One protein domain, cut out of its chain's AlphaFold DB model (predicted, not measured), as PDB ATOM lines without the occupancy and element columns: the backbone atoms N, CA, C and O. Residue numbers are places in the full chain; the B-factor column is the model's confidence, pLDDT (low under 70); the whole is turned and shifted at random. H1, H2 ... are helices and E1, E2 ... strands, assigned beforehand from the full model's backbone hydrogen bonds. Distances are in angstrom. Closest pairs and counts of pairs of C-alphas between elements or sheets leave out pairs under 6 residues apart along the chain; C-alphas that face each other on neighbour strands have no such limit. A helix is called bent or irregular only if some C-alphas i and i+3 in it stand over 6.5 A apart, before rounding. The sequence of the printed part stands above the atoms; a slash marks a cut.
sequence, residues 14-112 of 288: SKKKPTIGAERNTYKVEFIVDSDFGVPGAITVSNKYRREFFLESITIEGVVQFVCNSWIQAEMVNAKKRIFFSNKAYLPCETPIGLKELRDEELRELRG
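This is residues 14 to 112 of the 288 residues of an uncharacterized protein of Quercus lobata (UniProt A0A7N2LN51). A long, bent hairpin of E2 and E3 has a shorter pair of strands, E1 and E4, packed on its E3 side, and a single helix, H1, lies beyond E4, loosely beside that pair. A long stretch with no named element, residues 14 to 41, leads to E1, and residues 32 to 38 of it stick out, as do residues 107 to 112, of which 107 to 111 belong to H1. The printed part has 99 residues, with four named strands and then one named helix along the chain, E1 E2 E3 E4 H1; under half of the residues are in named elements, the class is mixed, helices and strands, and both two-stranded sheets, E2 - E3 and E1 - E4, are antiparallel. The whole is only just loose, close to compact, with a radius of gyration of the C-alphas of 15.2 A and spans of 46 by 36 by 24 A.

E2 is residues 53 to 60, 20.3 A from first to last C-alpha, and bends by 57 degrees at residue 56. E3, residues 64 to 72, is 20.6 A long and bends by 71 degrees at residue 69. E1 is residues 42 to 45, 10.2 A long, and begins at C-alpha 42 at (233.705, 180.611, 222.914). E4 is residues 82 to 85, 10.3 A long. H1, residues 97 to 111, is 22.2 A long and ends at C-alpha 111 at (226.538, 179.366, 204.410); it is irregular, with C-alphas 98 and 101 7.2 A apart.

E2 and E3 form a hairpin, antiparallel at 171 degrees between their directions, with N 55 and O 70 at 2.9 A and N 66 and O 58 at 2.8 A, within hydrogen-bond range. E3 and E4 have 6 pairs of C-alphas within 8 A, the closest being those of Phe 66 and Phe 85, 6.0 A apart. The closest C-alphas of E1 and E3 are those of Val 45 and Ile 72, 7.8 A apart. E1 and E4 are antiparallel neighbours at 155 degrees, with N 43 and O 84 at 2.8 A, within hydrogen-bond range. The closest C-alphas of E4 and H1 are those of Ile 83 and Glu 106, 7.4 A apart. H1 is apart from E2 and E3. In H1, 9 of 11 O i to N i+4 pairs are within hydrogen-bond range.

The two C-alphas farthest apart are those of Ile 20 and Cys 93, 46.4 A. The printed part has no cut. The link from E4 to H1, 11 residues, is long, and the link from E2 to E3 is tight. The mean pLDDT of the printed part is 90.7, and residues 17 to 22 are under 70.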
ATOM      1  N   SER A  14     257.853 175.272 218.240       80.06
ATOM      2  CA  SER A  14     259.309 175.139 218.060       80.06
ATOM      3  C   SER A  14     260.032 174.883 219.388       80.06
ATOM      4  O   SER A  14     261.064 174.215 219.431       80.06
ATOM      5  N   LYS A  15     259.443 175.358 220.491       78.19
ATOM      6  CA  LYS A  15     259.964 175.209 221.853       78.19
ATOM      7  C   LYS A  15     259.465 173.947 222.554       78.19
ATOM      8  O   LYS A  15     259.922 173.652 223.657       78.19
ATOM      9  N   LYS A  16     258.530 173.201 221.954       74.06
ATOM     10  CA  LYS A  16     257.942 171.996 222.552       74.06
ATOM     11  C   LYS A  16     258.257 170.785 221.688       74.06
ATOM     12  O   LYS A  16     257.875 170.725 220.528       74.06
ATOM     13  N   LYS A  17     258.942 169.792 222.259       63.34
ATOM     14  CA  LYS A  17     259.223 168.543 221.546       63.34
ATOM     15  C   LYS A  17     257.906 167.776 221.360       63.34
ATOM     16  O   LYS A  17     257.300 167.431 222.375       63.34
ATOM     17  N   PRO A  18     257.440 167.534 220.121       67.81
ATOM     18  CA  PRO A  18     256.323 166.627 219.905       67.81
ATOM     19  C   PRO A  18     256.730 165.226 220.362       67.81
ATOM     20  O   PRO A  18     257.894 164.831 220.228       67.81
ATOM     21  N   THR A  19     255.778 164.477 220.905       69.56
ATOM     22  CA  THR A  19     256.023 163.089 221.288       69.56
ATOM     23  C   THR A  19     256.152 162.275 220.005       69.56
ATOM     24  O   THR A  19     255.186 162.105 219.261       69.56
ATOM     25  N   ILE A  20     257.367 161.815 219.706       58.88
ATOM     26  CA  ILE A  20     257.659 161.044 218.493       58.88
ATOM     27  C   ILE A  20     256.830 159.754 218.523       58.88
ATOM     28  O   ILE A  20     256.928 158.979 219.470       58.88
ATOM     29  N   GLY A  21     256.010 159.541 217.492       64.31
ATOM     30  CA  GLY A  21     255.152 158.359 217.354       64.31
ATOM     31  C   GLY A  21     253.768 158.467 218.004       64.31
ATOM     32  O   GLY A  21     252.987 157.529 217.883       64.31
ATOM     33  N   ALA A  22     253.428 159.585 218.657       68.56
ATOM     34  CA  ALA A  22     252.078 159.798 219.170       68.56
ATOM     35  C   ALA A  22     251.149 160.338 218.070       68.56
ATOM     36  O   ALA A  22     251.446 161.360 217.450       68.56
ATOM     37  N   GLU A  23     249.994 159.696 217.876       74.69
ATOM     38  CA  GLU A  23     248.931 160.184 216.977       74.69
ATOM     39  C   GLU A  23     248.376 161.549 217.424       74.69
ATOM     40  O   GLU A  23     247.910 162.338 216.605       74.69
ATOM     41  N   ARG A  24     248.450 161.840 218.731       83.81
ATOM     42  CA  ARG A  24     247.912 163.046 219.371       83.81
ATOM     43  C   ARG A  24     248.961 163.697 220.259       83.81
ATOM     44  O   ARG A  24     249.673 163.015 220.994       83.81
ATOM     45  N   ASN A  25     249.019 165.026 220.240       88.00
ATOM     46  CA  ASN A  25     249.894 165.811 221.110       88.00
ATOM     47  C   ASN A  25     249.052 166.773 221.952       88.00
ATOM     48  O   ASN A  25     248.222 167.502 221.419       88.00
ATOM     49  N   THR A  26     249.281 166.783 223.266       89.94
ATOM     50  CA  THR A  26     248.605 167.693 224.202       89.94
ATOM     51  C   THR A  26     249.580 168.764 224.669       89.94
ATOM     52  O   THR A  26     250.709 168.464 225.057       89.94
ATOM     53  N   TYR A  27     249.138 170.020 224.667       90.31
ATOM     54  CA  TYR A  27     249.954 171.157 225.071       90.31
ATOM     55  C   TYR A  27     249.238 171.986 226.132       90.31
ATOM     56  O   TYR A  27     248.065 172.311 225.988       90.31
ATOM     57  N   LYS A  28     249.975 172.378 227.176       90.38
ATOM     58  CA  LYS A  28     249.505 173.363 228.155       90.38
ATOM     59  C   LYS A  28     249.698 174.783 227.621       90.38
ATOM     60  O   LYS A  28     250.785 175.092 227.112       90.38
ATOM     61  N   VAL A  29     248.651 175.593 227.760       90.50
ATOM     62  CA  VAL A  29     248.564 177.014 227.400       90.50
ATOM     63  C   VAL A  29     247.924 177.747 228.578       90.50
ATOM     64  O   VAL A  29     246.985 177.230 229.177       90.50
ATOM     65  N   GLU A  30     248.437 178.925 228.911       90.38
ATOM     66  CA  GLU A  30     247.942 179.747 230.017       90.38
ATOM     67  C   GLU A  30     247.205 180.967 229.462       90.38
ATOM     68  O   GLU A  30     247.706 181.651 228.567       90.38
ATOM     69  N   PHE A  31     246.014 181.233 229.995       90.38
ATOM     70  CA  PHE A  31     245.192 182.386 229.635       90.38
ATOM     71  C   PHE A  31     245.141 183.354 230.810       90.38
ATOM     72  O   PHE A  31     244.900 182.948 231.945       90.38
ATOM     73  N   ILE A  32     245.335 184.641 230.527       89.88
ATOM     74  CA  ILE A  32     245.180 185.713 231.512       89.88
ATOM     75  C   ILE A  32     243.836 186.386 231.240       89.88
ATOM     76  O   ILE A  32     243.623 186.932 230.153       89.88
ATOM     77  N   VAL A  33     242.943 186.325 232.226       90.06
ATOM     78  CA  VAL A  33     241.592 186.897 232.190       90.06
ATOM     79  C   VAL A  33     241.355 187.770 233.418       90.06
ATOM     80  O   VAL A  33     241.951 187.534 234.470       90.06
ATOM     81  N   ASP A  34     240.484 188.765 233.280       89.88
ATOM     82  CA  ASP A  34     240.079 189.617 234.397       89.88
ATOM     83  C   ASP A  34     239.191 188.845 235.386       89.88
ATOM     84  O   ASP A  34     238.524 187.869 235.029       89.88
ATOM     85  N   SER A  35     239.154 189.280 236.647       88.31
ATOM     86  CA  SER A  35     238.387 188.605 237.707       88.31
ATOM     87  C   SER A  35     236.877 188.564 237.443       88.31
ATOM     88  O   SER A  35     236.183 187.687 237.953       88.31
ATOM     89  N   ASP A  36     236.366 189.481 236.622       90.19
ATOM     90  CA  ASP A  36     234.962 189.596 236.238       90.19
ATOM     91  C   ASP A  36     234.686 189.073 234.808       90.19
ATOM     92  O   ASP A  36     233.649 189.389 234.213       90.19
ATOM     93  N   PHE A  37     235.606 188.282 234.235       89.25
ATOM     94  CA  PHE A  37     235.485 187.709 232.885       89.25
ATOM     95  C   PHE A  37     234.285 186.759 232.744       89.25
ATOM     96  O   PHE A  37     233.701 186.636 231.668       89.25
ATOM     97  N   GLY A  38     233.887 186.115 233.843       89.69
ATOM     98  CA  GLY A  38     232.827 185.113 233.849       89.69
ATOM     99  C   GLY A  38     233.278 183.780 233.244       89.69
ATOM    100  O   GLY A  38     234.461 183.444 233.239       89.69
ATOM    101  N   VAL A  39     232.318 182.986 232.763       90.38
ATOM    102  CA  VAL A  39     232.585 181.655 232.195       90.38
ATOM    103  C   VAL A  39     232.857 181.774 230.689       90.38
ATOM    104  O   VAL A  39     231.984 182.269 229.971       90.38
ATOM    105  N   PRO A  40     234.005 181.289 230.173       93.38
ATOM    106  CA  PRO A  40     234.294 181.307 228.741       93.38
ATOM    107  C   PRO A  40     233.270 180.483 227.946       93.38
ATOM    108  O   PRO A  40     233.081 179.295 228.205       93.38
ATOM    109  N   GLY A  41     232.611 181.114 226.971       94.62
ATOM    110  CA  GLY A  41     231.594 180.471 226.124       94.62
ATOM    111  C   GLY A  41     232.060 180.133 224.704       94.62
ATOM    112  O   GLY A  41     231.510 179.230 224.073       94.62
ATOM    113  N   ALA A  42     233.088 180.827 224.215       95.75
ATOM    114  CA  ALA A  42     233.705 180.611 222.914       95.75
ATOM    115  C   ALA A  42     235.216 180.875 222.984       95.75
ATOM    116  O   ALA A  42     235.686 181.592 223.868       95.75
ATOM    117  N   ILE A  43     235.964 180.304 222.044       95.56
ATOM    118  CA  ILE A  43     237.401 180.511 221.881       95.56
ATOM    119  C   ILE A  43     237.741 180.687 220.403       95.56
ATOM    120  O   ILE A  43     237.229 179.966 219.549       95.56
ATOM    121  N   THR A  44     238.618 181.643 220.102       95.62
ATOM    122  CA  THR A  44     239.135 181.864 218.747       95.62
ATOM    123  C   THR A  44     240.552 181.326 218.611       95.62
ATOM    124  O   THR A  44     241.394 181.586 219.470       95.62
ATOM    125  N   VAL A  45     240.838 180.642 217.508       95.81
ATOM    126  CA  VAL A  45     242.128 180.017 217.210       95.81
ATOM    127  C   VAL A  45     242.635 180.513 215.858       95.81
ATOM    128  O   VAL A  45     241.907 180.515 214.866       95.81
ATOM    129  N   SER A  46     243.902 180.911 215.816       94.75
ATOM    130  CA  SER A  46     244.620 181.296 214.597       94.75
ATOM    131  C   SER A  46     245.876 180.450 214.436       94.75
ATOM    132  O   SER A  46     246.582 180.195 215.413       94.75
ATOM    133  N   ASN A  47     246.186 180.056 213.204       94.50
ATOM    134  CA  ASN A  47     247.365 179.259 212.893       94.50
ATOM    135  C   ASN A  47     248.406 180.094 212.138       94.50
ATOM    136  O   ASN A  47     248.292 180.305 210.931       94.50
ATOM    137  N   LYS A  48     249.457 180.510 212.852       92.44
ATOM    138  CA  LYS A  48     250.587 181.270 212.288       92.44
ATOM    139  C   LYS A  48     251.605 180.385 211.552       92.44
ATOM    140  O   LYS A  48     252.579 180.889 210.996       92.44
ATOM    141  N   TYR A  49     251.417 179.063 211.549       91.12
ATOM    142  CA  TYR A  49     252.275 178.128 210.825       91.12
ATOM    143  C   TYR A  49     251.836 177.972 209.368       91.12
ATOM    144  O   TYR A  49     250.725 178.318 208.981       91.12
ATOM    145  N   ARG A  50     252.727 177.417 208.537       89.69
ATOM    146  CA  ARG A  50     252.463 177.228 207.098       89.69
ATOM    147  C   ARG A  50     251.540 176.060 206.770       89.69
ATOM    148  O   ARG A  50     251.006 176.003 205.671       89.69
ATOM    149  N   ARG A  51     251.430 175.090 207.674       89.75
ATOM    150  CA  ARG A  51     250.636 173.875 207.477       89.75
ATOM    151  C   ARG A  51     249.409 173.939 208.364       89.75
ATOM    152  O   ARG A  51     249.502 174.411 209.496       89.75
ATOM    153  N   GLU A  52     248.291 173.448 207.850       92.00
ATOM    154  CA  GLU A  52     247.111 173.198 208.669       92.00
ATOM    155  C   GLU A  52     247.396 172.124 209.728       92.00
ATOM    156  O   GLU A  52     248.301 171.297 209.580       92.00
ATOM    157  N   PHE A  53     246.602 172.132 210.792       91.94
ATOM    158  CA  PHE A  53     246.605 171.085 211.806       91.94
ATOM    159  C   PHE A  53     245.177 170.752 212.219       91.94
ATOM    160  O   PHE A  53     244.285 171.595 212.117       91.94
ATOM    161  N   PHE A  54     244.964 169.532 212.698       92.81
ATOM    162  CA  PHE A  54     243.675 169.115 213.227       92.81
ATOM    163  C   PHE A  54     243.598 169.426 214.723       92.81
ATOM    164  O   PHE A  54     244.452 168.987 215.496       92.81
ATOM    165  N   LEU A  55     242.601 170.212 215.128       95.00
ATOM    166  CA  LEU A  55     242.335 170.538 216.524       95.00
ATOM    167  C   LEU A  55     241.202 169.651 217.037       95.00
ATOM    168  O   LEU A  55     240.054 169.816 216.630       95.00
ATOM    169  N   GLU A  56     241.516 168.738 217.954       94.75
ATOM    170  CA  GLU A  56     240.514 167.846 218.549       94.75
ATOM    171  C   GLU A  56     239.676 168.569 219.607       94.75
ATOM    172  O   GLU A  56     238.450 168.629 219.510       94.75
ATOM    173  N   SER A  57     240.326 169.150 220.616       95.69
ATOM    174  CA  SER A  57     239.638 169.839 221.705       95.69
ATOM    175  C   SER A  57     240.535 170.835 222.431       95.69
ATOM    176  O   SER A  57     241.763 170.778 222.343       95.69
ATOM    177  N   ILE A  58     239.899 171.747 223.164       95.62
ATOM    178  CA  ILE A  58     240.540 172.623 224.145       95.62
ATOM    179  C   ILE A  58     239.790 172.447 225.463       95.62
ATOM    180  O   ILE A  58     238.569 172.587 225.507       95.62
ATOM    181  N   THR A  59     240.512 172.168 226.543       94.62
ATOM    182  CA  THR A  59     239.919 171.957 227.867       94.62
ATOM    183  C   THR A  59     240.518 172.945 228.853       94.62
ATOM    184  O   THR A  59     241.735 172.997 229.016       94.62
ATOM    185  N   ILE A  60     239.656 173.710 229.522       91.56
ATOM    186  CA  ILE A  60     240.016 174.525 230.680       91.56
ATOM    187  C   ILE A  60     239.578 173.731 231.909       91.56
ATOM    188  O   ILE A  60     238.379 173.611 232.180       91.56
ATOM    189  N   GLU A  61     240.550 173.130 232.598       86.88
ATOM    190  CA  GLU A  61     240.313 172.223 233.725       86.88
ATOM    191  C   GLU A  61     239.375 172.853 234.766       86.88
ATOM    192  O   GLU A  61     239.586 173.975 235.219       86.88
ATOM    193  N   GLY A  62     238.305 172.130 235.112       84.06
ATOM    194  CA  GLY A  62     237.311 172.571 236.095       84.06
ATOM    195  C   GLY A  62     236.342 173.665 235.628       84.06
ATOM    196  O   GLY A  62     235.465 174.036 236.403       84.06
ATOM    197  N   VAL A  63     236.454 174.165 234.390       88.69
ATOM    198  CA  VAL A  63     235.631 175.286 233.897       88.69
ATOM    199  C   VAL A  63     234.779 174.898 232.690       88.69
ATOM    200  O   VAL A  63     233.551 174.980 232.748       88.69
ATOM    201  N   VAL A  64     235.408 174.519 231.572       93.00
ATOM    202  CA  VAL A  64     234.709 174.316 230.292       93.00
ATOM    203  C   VAL A  64     235.537 173.483 229.312       93.00
ATOM    204  O   VAL A  64     236.768 173.503 229.336       93.00
ATOM    205  N   GLN A  65     234.847 172.774 228.420       95.75
ATOM    206  CA  GLN A  65     235.446 172.027 227.320       95.75
ATOM    207  C   GLN A  65     234.921 172.543 225.977       95.75
ATOM    208  O   GLN A  65     233.720 172.757 225.803       95.75
ATOM    209  N   PHE A  66     235.828 172.691 225.018       97.00
ATOM    210  CA  PHE A  66     235.559 173.008 223.621       97.00
ATOM    211  C   PHE A  66     235.881 171.767 222.791       97.00
ATOM    212  O   PHE A  66     237.040 171.359 222.702       97.00
ATOM    213  N   VAL A  67     234.856 171.134 222.224       96.31
ATOM    214  CA  VAL A  67     235.017 169.977 221.333       96.31
ATOM    215  C   VAL A  67     235.083 170.511 219.907       96.31
ATOM    216  O   VAL A  67     234.079 170.985 219.384       96.31
ATOM    217  N   CYS A  68     236.274 170.496 219.309       95.94
ATOM    218  CA  CYS A  68     236.556 171.224 218.074       95.94
ATOM    219  C   CYS A  68     236.449 170.333 216.834       95.94
ATOM    220  O   CYS A  68     235.743 170.693 215.897       95.94
ATOM    221  N   ASN A  69     237.154 169.194 216.833       94.88
ATOM    222  CA  ASN A  69     237.237 168.223 215.733       94.88
ATOM    223  C   ASN A  69     237.286 168.858 214.333       94.88
ATOM    224  O   ASN A  69     236.480 168.530 213.466       94.88
ATOM    225  N   SER A  70     238.216 169.790 214.119       95.44
ATOM    226  CA  SER A  70     238.271 170.554 212.872       95.44
ATOM    227  C   SER A  70     239.691 170.917 212.451       95.44
ATOM    228  O   SER A  70     240.584 171.112 213.281       95.44
ATOM    229  N   TRP A  71     239.893 171.042 211.139       94.56
ATOM    230  CA  TRP A  71     241.141 171.505 210.539       94.56
ATOM    231  C   TRP A  71     241.293 173.024 210.646       94.56
ATOM    232  O   TRP A  71     240.461 173.787 210.148       94.56
ATOM    233  N   ILE A  72     242.395 173.481 211.241       95.31
ATOM    234  CA  ILE A  72     242.749 174.898 211.352       95.31
ATOM    235  C   ILE A  72     243.704 175.277 210.222       95.31
ATOM    236  O   ILE A  72     244.876 174.891 210.214       95.31
ATOM    237  N   GLN A  73     243.197 176.068 209.279       94.44
ATOM    238  CA  GLN A  73     243.965 176.550 208.134       94.44
ATOM    239  C   GLN A  73     245.031 177.551 208.553       94.44
ATOM    240  O   GLN A  73     244.836 178.308 209.501       94.44
ATOM    241  N   ALA A  74     246.148 177.555 207.827       93.56
ATOM    242  CA  ALA A  74     247.174 178.578 207.974       93.56
ATOM    243  C   ALA A  74     246.589 179.969 207.685       93.56
ATOM    244  O   ALA A  74     245.815 180.134 206.742       93.56
ATOM    245  N   GLU A  75     247.020 180.976 208.439       92.62
ATOM    246  CA  GLU A  75     246.534 182.357 208.312       92.62
ATOM    247  C   GLU A  75     246.774 182.943 206.909       92.62
ATOM    248  O   GLU A  75     245.982 183.732 206.407       92.62
ATOM    249  N   MET A  76     247.828 182.483 206.225       89.38
ATOM    250  CA  MET A  76     248.108 182.850 204.830       89.38
ATOM    251  C   MET A  76     247.055 182.348 203.830       89.38
ATOM    252  O   MET A  76     246.963 182.883 202.731       89.38
ATOM    253  N   VAL A  77     246.322 181.286 204.180       88.50
ATOM    254  CA  VAL A  77     245.254 180.699 203.357       88.50
ATOM    255  C   VAL A  77     243.917 181.314 203.748       88.50
ATOM    256  O   VAL A  77     243.132 181.689 202.884       88.50
ATOM    257  N   ASN A  78     243.665 181.439 205.051       84.81
ATOM    258  CA  ASN A  78     242.480 182.095 205.580       84.81
ATOM    259  C   ASN A  78     242.860 182.962 206.783       84.81
ATOM    260  O   ASN A  78     243.195 182.443 207.845       84.81
ATOM    261  N   ALA A  79     242.774 184.281 206.609       83.12
ATOM    262  CA  ALA A  79     243.124 185.252 207.642       83.12
ATOM    263  C   ALA A  79     242.108 185.303 208.798       83.12
ATOM    264  O   ALA A  79     242.399 185.851 209.862       83.12
ATOM    265  N   LYS A  80     240.901 184.752 208.612       88.75
ATOM    266  CA  LYS A  80     239.875 184.749 209.655       88.75
ATOM    267  C   LYS A  80     240.214 183.747 210.753       88.75
ATOM    268  O   LYS A  80     240.569 182.595 210.497       88.75
ATOM    269  N   LYS A  81     240.058 184.188 212.002       92.75
ATOM    270  CA  LYS A  81     240.231 183.330 213.177       92.75
ATOM    271  C   LYS A  81     239.085 182.327 213.245       92.75
ATOM    272  O   LYS A  81     237.928 182.687 213.072       92.75
ATOM    273  N   ARG A  82     239.405 181.070 213.544       95.25
ATOM    274  CA  ARG A  82     238.411 180.007 213.715       95.25
ATOM    275  C   ARG A  82     237.797 180.095 215.099       95.25
ATOM    276  O   ARG A  82     238.538 180.098 216.077       95.25
ATOM    277  N   ILE A  83     236.476 180.138 215.187       96.44
ATOM    278  CA  ILE A  83     235.755 180.141 216.459       96.44
ATOM    279  C   ILE A  83     235.274 178.733 216.825       96.44
ATOM    280  O   ILE A  83     234.850 177.961 215.969       96.44
ATOM    281  N   PHE A  84     235.344 178.404 218.113       97.56
ATOM    282  CA  PHE A  84     234.806 177.178 218.695       97.56
ATOM    283  C   PHE A  84     233.981 177.517 219.931       97.56
ATOM    284  O   PHE A  84     234.389 178.343 220.746       97.56
ATOM    285  N   PHE A  85     232.831 176.868 220.084       97.19
ATOM    286  CA  PHE A  85     231.931 177.077 221.215       97.19
ATOM    287  C   PHE A  85     232.121 176.000 222.281       97.19
ATOM    288  O   PHE A  85     232.573 174.888 221.998       97.19
ATOM    289  N   SER A  86     231.787 176.339 223.525       96.38
ATOM    290  CA  SER A  86     231.757 175.366 224.618       96.38
ATOM    291  C   SER A  86     230.785 174.223 224.313       96.38
ATOM    292  O   SER A  86     229.791 174.424 223.619       96.38
ATOM    293  N   ASN A  87     230.992 173.056 224.918       95.00
ATOM    294  CA  ASN A  87     230.117 171.887 224.785       95.00
ATOM    295  C   ASN A  87     228.711 172.035 225.416       95.00
ATOM    296  O   ASN A  87     227.983 171.049 225.531       95.00
ATOM    297  N   LYS A  88     228.314 173.242 225.837       93.25
ATOM    298  CA  LYS A  88     226.972 173.531 226.351       93.25
ATOM    299  C   LYS A  88     226.009 173.788 225.191       93.25
ATOM    300  O   LYS A  88     226.247 174.666 224.364       93.25
ATOM    301  N   ALA A  89     224.912 173.038 225.156       94.44
ATOM    302  CA  ALA A  89     223.874 173.181 224.143       94.44
ATOM    303  C   ALA A  89     222.879 174.291 224.515       94.44
ATOM    304  O   ALA A  89     222.428 174.359 225.655       94.44
ATOM    305  N   TYR A  90     222.518 175.126 223.537       95.00
ATOM    306  CA  TYR A  90     221.526 176.193 223.691       95.00
ATOM    307  C   TYR A  90     220.606 176.262 222.472       95.00
ATOM    308  O   TYR A  90     221.079 176.287 221.322       95.00
ATOM    309  N   LEU A  91     219.300 176.409 222.705       96.88
ATOM    310  CA  LEU A  91     218.388 176.857 221.656       96.88
ATOM    311  C   LEU A  91     218.732 178.297 221.217       96.88
ATOM    312  O   LEU A  91     219.391 179.040 221.956       96.88
ATOM    313  N   PRO A  92     218.303 178.742 220.019       95.62
ATOM    314  CA  PRO A  92     218.552 180.113 219.569       95.62
ATOM    315  C   PRO A  92     218.069 181.183 220.565       95.62
ATOM    316  O   PRO A  92     218.772 182.160 220.814       95.62
ATOM    317  N   CYS A  93     216.912 180.972 221.203       95.38
ATOM    318  CA  CYS A  93     216.367 181.886 222.213       95.38
ATOM    319  C   CYS A  93     217.147 181.878 223.541       95.38
ATOM    320  O   CYS A  93     217.207 182.908 224.209       95.38
ATOM    321  N   GLU A  94     217.785 180.758 223.884       96.62
ATOM    322  CA  GLU A  94     218.541 180.548 225.129       96.62
ATOM    323  C   GLU A  94     220.024 180.910 225.003       96.62
ATOM    324  O   GLU A  94     220.759 180.886 225.989       96.62
ATOM    325  N   THR A  95     220.485 181.228 223.791       95.75
ATOM    326  CA  THR A  95     221.896 181.541 223.548       95.75
ATOM    327  C   THR A  95     222.302 182.750 224.400       95.75
ATOM    328  O   THR A  95     221.656 183.800 224.287       95.75
ATOM    329  N   PRO A  96     223.358 182.643 225.233       94.31
ATOM    330  CA  PRO A  96     223.833 183.758 226.045       94.31
ATOM    331  C   PRO A  96     224.066 185.003 225.192       94.31
ATOM    332  O   PRO A  96     224.602 184.903 224.090       94.31
ATOM    333  N   ILE A  97     223.681 186.179 225.697       92.56
ATOM    334  CA  ILE A  97     223.664 187.430 224.917       92.56
ATOM    335  C   ILE A  97     225.022 187.712 224.257       92.56
ATOM    336  O   ILE A  97     225.051 188.046 223.078       92.56
ATOM    337  N   GLY A  98     226.131 187.493 224.970       90.56
ATOM    338  CA  GLY A  98     227.483 187.689 224.431       90.56
ATOM    339  C   GLY A  98     227.904 186.696 223.337       90.56
ATOM    340  O   GLY A  98     228.903 186.926 222.671       90.56
ATOM    341  N   LEU A  99     227.166 185.599 223.128       94.88
ATOM    342  CA  LEU A  99     227.454 184.592 222.098       94.88
ATOM    343  C   LEU A  99     226.527 184.681 220.881       94.88
ATOM    344  O   LEU A  99     226.784 183.997 219.894       94.88
ATOM    345  N   LYS A 100     225.449 185.476 220.933       94.88
ATOM    346  CA  LYS A 100     224.446 185.528 219.854       94.88
ATOM    347  C   LYS A 100     225.051 185.992 218.531       94.88
ATOM    348  O   LYS A 100     224.916 185.302 217.529       94.88
ATOM    349  N   GLU A 101     225.777 187.105 218.554       94.62
ATOM    350  CA  GLU A 101     226.408 187.664 217.354       94.62
ATOM    351  C   GLU A 101     227.466 186.719 216.775       94.62
ATOM    352  O   GLU A 101     227.468 186.470 215.573       94.62
ATOM    353  N   LEU A 102     228.287 186.110 217.638       95.44
ATOM    354  CA  LEU A 102     229.297 185.121 217.250       95.44
ATOM    355  C   LEU A 102     228.670 183.871 216.613       95.44
ATOM    356  O   LEU A 102     229.187 183.340 215.630       95.44
ATOM    357  N   ARG A 103     227.545 183.395 217.163       96.38
ATOM    358  CA  ARG A 103     226.780 182.267 216.615       96.38
ATOM    359  C   ARG A 103     226.246 182.598 215.222       96.38
ATOM    360  O   ARG A 103     226.368 181.776 214.317       96.38
ATOM    361  N   ASP A 104     225.658 183.777 215.053       96.19
ATOM    362  CA  ASP A 104     225.102 184.206 213.769       96.19
ATOM    363  C   ASP A 104     226.196 184.452 212.724       96.19
ATOM    364  O   ASP A 104     225.996 184.161 211.544       96.19
ATOM    365  N   GLU A 105     227.359 184.952 213.141       95.50
ATOM    366  CA  GLU A 105     228.518 185.131 212.270       95.50
ATOM    367  C   GLU A 105     229.070 183.796 211.764       95.50
ATOM    368  O   GLU A 105     229.143 183.626 210.548       95.50
ATOM    369  N   GLU A 106     229.338 182.817 212.638       96.62
ATOM    370  CA  GLU A 106     229.794 181.480 212.206       96.62
ATOM    371  C   GLU A 106     228.768 180.830 211.262       96.62
ATOM    372  O   GLU A 106     229.138 180.248 210.244       96.62
ATOM    373  N   LEU A 107     227.462 180.974 211.528       97.06
ATOM    374  CA  LEU A 107     226.422 180.461 210.627       97.06
ATOM    375  C   LEU A 107     226.427 181.147 209.255       97.06
ATOM    376  O   LEU A 107     226.174 180.483 208.248       97.06
ATOM    377  N   ARG A 108     226.689 182.458 209.187       96.56
ATOM    378  CA  ARG A 108     226.833 183.171 207.907       96.56
ATOM    379  C   ARG A 108     228.070 182.701 207.151       96.56
ATOM    380  O   ARG A 108     227.983 182.482 205.947       96.56
ATOM    381  N   GLU A 109     229.188 182.503 207.842       94.75
ATOM    382  CA  GLU A 109     230.417 182.000 207.225       94.75
ATOM    383  C   GLU A 109     230.249 180.587 206.667       94.75
ATOM    384  O   GLU A 109     230.671 180.323 205.542       94.75
ATOM    385  N   LEU A 110     229.572 179.705 207.408       96.25
ATOM    386  CA  LEU A 110     229.274 178.345 206.959       96.25
ATOM    387  C   LEU A 110     228.325 178.309 205.757       96.25
ATOM    388  O   LEU A 110     228.419 177.384 204.964       96.25
ATOM    389  N   ARG A 111     227.422 179.282 205.592       97.12
ATOM    390  CA  ARG A 111     226.538 179.366 204.410       97.12
ATOM    391  C   ARG A 111     227.238 179.954 203.185       97.12
ATOM    392  O   ARG A 111     226.902 179.602 202.059       97.12
ATOM    393  N   GLY A 112     228.203 180.848 203.396       95.44
ATOM    394  CA  GLY A 112     228.839 181.598 202.317       95.44
ATOM    395  C   GLY A 112     227.877 182.569 201.620       95.44
ATOM    396  O   GLY A 112     226.859 182.980 202.174       95.44
TER     397      GLY A 112